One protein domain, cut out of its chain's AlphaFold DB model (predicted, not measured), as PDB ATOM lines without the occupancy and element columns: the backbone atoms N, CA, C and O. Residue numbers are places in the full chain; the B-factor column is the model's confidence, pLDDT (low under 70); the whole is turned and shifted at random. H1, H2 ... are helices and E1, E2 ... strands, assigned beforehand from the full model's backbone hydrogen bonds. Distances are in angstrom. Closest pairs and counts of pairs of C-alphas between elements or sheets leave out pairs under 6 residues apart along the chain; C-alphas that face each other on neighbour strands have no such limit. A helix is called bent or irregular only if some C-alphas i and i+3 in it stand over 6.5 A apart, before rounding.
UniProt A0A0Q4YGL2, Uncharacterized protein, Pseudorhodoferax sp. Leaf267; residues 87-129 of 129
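This is residues 87 to 129 of the 129 residues of an uncharacterized protein of Pseudorhodoferax sp. Leaf267 (UniProt A0A0Q4YGL2). A two-stranded hairpin, E1 and E2, and one longer helix, H1, make a flat V: the helix leaves the corner at the end of E2 and runs off on its own, and the space between the two arms is open. The far end of the hairpin is a wide loop, residues 92 to 102, and the last part of the other arm, residues 117 to 129, sticks out with no other part near it. The printed part has 43 residues with two named strands and one named helix, in the order E1, E2, H1; the sheet has the order E1 - E2 and is antiparallel, and the class is mixed, helices and strands. The whole is loose, with a radius of gyration of the C-alphas of 12.9 A, and the C-alphas span 33 by 31 by 9 A.

E1, residues 87 to 91, and E2, residues 103 to 107, are antiparallel neighbours and form a hairpin, with 159 degrees between their N-to-C directions. The C-alphas of Val 88 and Ile 106 face each other at 4.6 A. Across the pair, N 89 and O 105 are 2.9 A apart and N 105 and O 89 are 2.8 A apart, both within hydrogen-bond range. After E2 a tight link of 2 residues leads to H1, residues 110 to 126. The closest C-alphas of E2 and H1 are those of Ile 106 and Val 113, 7.2 A apart, while their centres are 14.1 A apart. E1 and H1 are apart. In H1 every O i to N i+4 pair is within hydrogen-bond range.

E1 runs from Arg 87, whose C-alpha is at (-22.191, 38.847, 17.733), to Val 91, 12.7 A from first to last C-alpha. E2 runs from Arg 103, with its C-alpha at (-22.420, 30.920, 6.469), to Ser 107, 13.1 A. H1 runs from Met 110 to Ala 126, 24.4 A, and its last C-alpha is at (-41.570, 23.508, 19.194); it is not bent.

The two C-alphas farthest apart are those of Gln 95 and Ala 111, 33.2 A. The first and last printed C-alphas, those of Arg 87 and Pro 129, are 30.1 A apart, and Pro 129 is the chain's last residue. The link from E1 to E2, 11 residues, is long. Residues 117 to 129, of which 117 to 126 belong to H1, stand free; without them the body has 30 residues and spans 33 by 12 by 9 A. The printed part has no cut. The mean pLDDT of the printed part is 74.4, and the model's confidence is low, under 70, at residues 94 to 101 and 128 to 129.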
ATOM      1  N   ARG A  87     -22.445  38.191  19.013       78.31
ATOM      2  CA  ARG A  87     -22.191  38.847  17.733       78.31
ATOM      3  C   ARG A  87     -22.335  37.814  16.629       78.31
ATOM      4  O   ARG A  87     -21.526  36.887  16.553       78.31
ATOM      5  N   VAL A  88     -23.336  38.006  15.779       77.88
ATOM      6  CA  VAL A  88     -23.626  37.143  14.633       77.88
ATOM      7  C   VAL A  88     -23.282  37.894  13.355       77.88
ATOM      8  O   VAL A  88     -23.843  38.951  13.077       77.88
ATOM      9  N   LEU A  89     -22.356  37.351  12.574       81.38
ATOM     10  CA  LEU A  89     -22.027  37.842  11.241       81.38
ATOM     11  C   LEU A  89     -22.541  36.843  10.211       81.38
ATOM     12  O   LEU A  89     -22.218  35.656  10.271       81.38
ATOM     13  N   ARG A  90     -23.338  37.328   9.258       80.00
ATOM     14  CA  ARG A  90     -23.739  36.550   8.083       80.00
ATOM     15  C   ARG A  90     -22.707  36.771   6.989       80.00
ATOM     16  O   ARG A  90     -22.504  37.902   6.556       80.00
ATOM     17  N   VAL A  91     -22.052  35.701   6.564       77.12
ATOM     18  CA  VAL A  91     -21.121  35.724   5.437       77.12
ATOM     19  C   VAL A  91     -21.899  35.311   4.194       77.12
ATOM     20  O   VAL A  91     -22.368  34.175   4.096       77.12
ATOM     21  N   LEU A  92     -22.056  36.257   3.271       76.00
ATOM     22  CA  LEU A  92     -22.611  36.001   1.948       76.00
ATOM     23  C   LEU A  92     -21.495  35.464   1.054       76.00
ATOM     24  O   LEU A  92     -20.468  36.119   0.883       76.00
ATOM     25  N   GLU A  93     -21.698  34.278   0.493       75.06
ATOM     26  CA  GLU A  93     -20.796  33.713  -0.509       75.06
ATOM     27  C   GLU A  93     -21.312  34.074  -1.910       75.06
ATOM     28  O   GLU A  93     -22.532  34.107  -2.126       75.06
ATOM     29  N   PRO A  94     -20.422  34.364  -2.877       58.50
ATOM     30  CA  PRO A  94     -20.848  34.491  -4.260       58.50
ATOM     31  C   PRO A  94     -21.519  33.163  -4.664       58.50
ATOM     32  O   PRO A  94     -21.118  32.092  -4.218       58.50
ATOM     33  N   GLN A  95     -22.609  33.241  -5.429       68.38
ATOM     34  CA  GLN A  95     -23.513  32.128  -5.780       68.38
ATOM     35  C   GLN A  95     -24.521  31.648  -4.710       68.38
ATOM     36  O   GLN A  95     -25.354  30.798  -5.032       68.38
ATOM     37  N   GLN A  96     -24.561  32.204  -3.492       67.44
ATOM     38  CA  GLN A  96     -25.671  31.920  -2.565       67.44
ATOM     39  C   GLN A  96     -26.933  32.736  -2.921       67.44
ATOM     40  O   GLN A  96     -26.852  33.958  -3.078       67.44
ATOM     41  N   PRO A  97     -28.120  32.103  -3.024       65.44
ATOM     42  CA  PRO A  97     -29.370  32.832  -3.218       65.44
ATOM     43  C   PRO A  97     -29.643  33.745  -2.017       65.44
ATOM     44  O   PRO A  97     -29.424  33.350  -0.876       65.44
ATOM     45  N   ARG A  98     -30.175  34.954  -2.253       62.69
ATOM     46  CA  ARG A  98     -30.428  35.968  -1.200       62.69
ATOM     47  C   ARG A  98     -31.360  35.493  -0.074       62.69
ATOM     48  O   ARG A  98     -31.355  36.082   1.001       62.69
ATOM     49  N   ALA A  99     -32.156  34.453  -0.330       66.75
ATOM     50  CA  ALA A  99     -33.036  33.822   0.650       66.75
ATOM     51  C   ALA A  99     -32.313  32.815   1.569       66.75
ATOM     52  O   ALA A  99     -32.848  32.444   2.610       66.75
ATOM     53  N   ALA A 100     -31.106  32.368   1.208       63.72
ATOM     54  CA  ALA A 100     -30.296  31.502   2.052       63.72
ATOM     55  C   ALA A 100     -29.521  32.337   3.082       63.72
ATOM     56  O   ALA A 100     -28.982  33.400   2.781       63.72
ATOM     57  N   ALA A 101     -29.450  31.843   4.320       65.62
ATOM     58  CA  ALA A 101     -28.810  32.551   5.429       65.62
ATOM     59  C   ALA A 101     -27.270  32.650   5.321       65.62
ATOM     60  O   ALA A 101     -26.646  33.279   6.181       65.62
ATOM     61  N   GLY A 102     -26.649  32.067   4.287       75.56
ATOM     62  CA  GLY A 102     -25.198  32.042   4.141       75.56
ATOM     63  C   GLY A 102     -24.507  31.211   5.215       75.56
ATOM     64  O   GLY A 102     -25.111  30.408   5.932       75.56
ATOM     65  N   ARG A 103     -23.202  31.442   5.352       71.94
ATOM     66  CA  ARG A 103     -22.420  30.920   6.469       71.94
ATOM     67  C   ARG A 103     -22.540  31.884   7.646       71.94
ATOM     68  O   ARG A 103     -22.098  33.028   7.566       71.94
ATOM     69  N   MET A 104     -23.109  31.426   8.758       77.06
ATOM     70  CA  MET A 104     -23.165  32.217   9.990       77.06
ATOM     71  C   MET A 104     -21.887  32.049  10.813       77.06
ATOM     72  O   MET A 104     -21.411  30.936  11.035       77.06
ATOM     73  N   VAL A 105     -21.343  33.166  11.290       77.06
ATOM     74  CA  VAL A 105     -20.225  33.216  12.235       77.06
ATOM     75  C   VAL A 105     -20.734  33.823  13.533       77.06
ATOM     76  O   VAL A 105     -21.078  35.003  13.581       77.06
ATOM     77  N   ILE A 106     -20.773  33.011  14.585       77.88
ATOM     78  CA  ILE A 106     -21.168  33.438  15.928       77.88
ATOM     79  C   ILE A 106     -19.897  33.625  16.753       77.88
ATOM     80  O   ILE A 106     -19.030  32.752  16.782       77.88
ATOM     81  N   SER A 107     -19.770  34.775  17.409       76.25
ATOM     82  CA  SER A 107     -18.643  35.081  18.293       76.25
ATOM     83  C   SER A 107     -19.124  35.480  19.689       76.25
ATOM     84  O   SER A 107     -20.083  36.238  19.845       76.25
ATOM     85  N   GLY A 108     -18.449  34.945  20.708       78.81
ATOM     86  CA  GLY A 108     -18.808  35.077  22.121       78.81
ATOM     87  C   GLY A 108     -18.020  34.093  22.989       78.81
ATOM     88  O   GLY A 108     -17.090  33.447  22.501       78.81
ATOM     89  N   ARG A 109     -18.360  33.970  24.279       77.81
ATOM     90  CA  ARG A 109     -17.841  32.856  25.095       77.81
ATOM     91  C   ARG A 109     -18.533  31.573  24.650       77.81
ATOM     92  O   ARG A 109     -19.714  31.612  24.330       77.81
ATOM     93  N   MET A 110     -17.832  30.439  24.690       78.50
ATOM     94  CA  MET A 110     -18.421  29.162  24.268       78.50
ATOM     95  C   MET A 110     -19.699  28.822  25.054       78.50
ATOM     96  O   MET A 110     -20.675  28.401  24.456       78.50
ATOM     97  N   ALA A 111     -19.729  29.111  26.362       75.69
ATOM     98  CA  ALA A 111     -20.923  28.928  27.190       75.69
ATOM     99  C   ALA A 111     -22.140  29.725  26.678       75.69
ATOM    100  O   ALA A 111     -23.246  29.197  26.642       75.69
ATOM    101  N   ASP A 112     -21.921  30.966  26.235       74.88
ATOM    102  CA  ASP A 112     -22.984  31.818  25.694       74.88
ATOM    103  C   ASP A 112     -23.458  31.283  24.326       74.88
ATOM    104  O   ASP A 112     -24.652  31.272  24.045       74.88
ATOM    105  N   VAL A 113     -22.528  30.795  23.490       80.75
ATOM    106  CA  VAL A 113     -22.835  30.180  22.184       80.75
ATOM    107  C   VAL A 113     -23.668  28.911  22.354       80.75
ATOM    108  O   VAL A 113     -24.664  28.759  21.654       80.75
ATOM    109  N   CYS A 114     -23.296  28.026  23.281       79.50
ATOM    110  CA  CYS A 114     -24.057  26.810  23.571       79.50
ATOM    111  C   CYS A 114     -25.484  27.134  24.032       79.50
ATOM    112  O   CYS A 114     -26.427  26.614  23.451       79.50
ATOM    113  N   ALA A 115     -25.647  28.054  24.988       80.50
ATOM    114  CA  ALA A 115     -26.968  28.433  25.492       80.50
ATOM    115  C   ALA A 115     -27.892  28.997  24.396       80.50
ATOM    116  O   ALA A 115     -29.086  28.699  24.375       80.50
ATOM    117  N   GLU A 116     -27.354  29.790  23.463       80.00
ATOM    118  CA  GLU A 116     -28.159  30.308  22.352       80.00
ATOM    119  C   GLU A 116     -28.515  29.212  21.339       80.00
ATOM    120  O   GLU A 116     -29.639  29.189  20.840       80.00
ATOM    121  N   LEU A 117     -27.599  28.281  21.053       85.00
ATOM    122  CA  LEU A 117     -27.898  27.138  20.183       85.00
ATOM    123  C   LEU A 117     -28.971  26.229  20.792       85.00
ATOM    124  O   LEU A 117     -29.876  25.813  20.073       85.00
ATOM    125  N   ASP A 118     -28.927  25.992  22.105       83.19
ATOM    126  CA  ASP A 118     -29.948  25.220  22.821       83.19
ATOM    127  C   ASP A 118     -31.318  25.916  22.766       83.19
ATOM    128  O   ASP A 118     -32.338  25.271  22.512       83.19
ATOM    129  N   ARG A 119     -31.355  27.249  22.922       79.50
ATOM    130  CA  ARG A 119     -32.591  28.039  22.789       79.50
ATOM    131  C   ARG A 119     -33.186  27.937  21.383       79.50
ATOM    132  O   ARG A 119     -34.401  27.801  21.247       79.50
ATOM    133  N   LEU A 120     -32.348  28.008  20.346       81.75
ATOM    134  CA  LEU A 120     -32.781  27.880  18.950       81.75
ATOM    135  C   LEU A 120     -33.270  26.464  18.631       81.75
ATOM    136  O   LEU A 120     -34.305  26.326  17.988       81.75
ATOM    137  N   ALA A 121     -32.585  25.432  19.124       83.81
ATOM    138  CA  ALA A 121     -32.994  24.041  18.949       83.81
ATOM    139  C   ALA A 121     -34.342  23.744  19.626       83.81
ATOM    140  O   ALA A 121     -35.195  23.081  19.039       83.81
ATOM    141  N   ALA A 122     -34.572  24.274  20.832       78.25
ATOM    142  CA  ALA A 122     -35.857  24.144  21.518       78.25
ATOM    143  C   ALA A 122     -36.990  24.864  20.766       78.25
ATOM    144  O   ALA A 122     -38.094  24.333  20.657       78.25
ATOM    145  N   ALA A 123     -36.716  26.055  20.222       74.62
ATOM    146  CA  ALA A 123     -37.677  26.794  19.410       74.62
ATOM    147  C   ALA A 123     -37.990  26.079  18.085       74.62
ATOM    148  O   ALA A 123     -39.145  26.060  17.678       74.62
ATOM    149  N   GLU A 124     -36.997  25.471  17.432       81.31
ATOM    150  CA  GLU A 124     -37.205  24.655  16.232       81.31
ATOM    151  C   GLU A 124     -38.048  23.419  16.550       81.31
ATOM    152  O   GLU A 124     -39.053  23.202  15.887       81.31
ATOM    153  N   ALA A 125     -37.722  22.681  17.615       78.44
ATOM    154  CA  ALA A 125     -38.487  21.510  18.042       78.44
ATOM    155  C   ALA A 125     -39.951  21.840  18.382       78.44
ATOM    156  O   ALA A 125     -40.836  21.028  18.136       78.44
ATOM    157  N   ALA A 126     -40.215  23.030  18.928       75.38
ATOM    158  CA  ALA A 126     -41.570  23.508  19.194       75.38
ATOM    159  C   ALA A 126     -42.317  23.970  17.929       75.38
ATOM    160  O   ALA A 126     -43.542  24.045  17.936       75.38
ATOM    161  N   ASN A 127     -41.589  24.308  16.864       71.50
ATOM    162  CA  ASN A 127     -42.124  24.860  15.618       71.50
ATOM    163  C   ASN A 127     -42.050  23.857  14.451       71.50
ATOM    164  O   ASN A 127     -42.276  24.221  13.295       71.50
ATOM    165  N   GLN A 128     -41.702  22.604  14.751       49.25
ATOM    166  CA  GLN A 128     -41.670  21.488  13.818       49.25
ATOM    167  C   GLN A 128     -43.008  20.734  13.949       49.25
ATOM    168  O   GLN A 128     -43.348  20.339  15.064       49.25
ATOM    169  N   PRO A 129     -43.802  20.618  12.866       49.06
ATOM    170  CA  PRO A 129     -45.150  20.046  12.910       49.06
ATOM    171  C   PRO A 129     -45.170  18.539  13.192       49.06
ATOM    172  O   PRO A 129     -44.181  17.849  12.844       49.06
TER     173      PRO A 129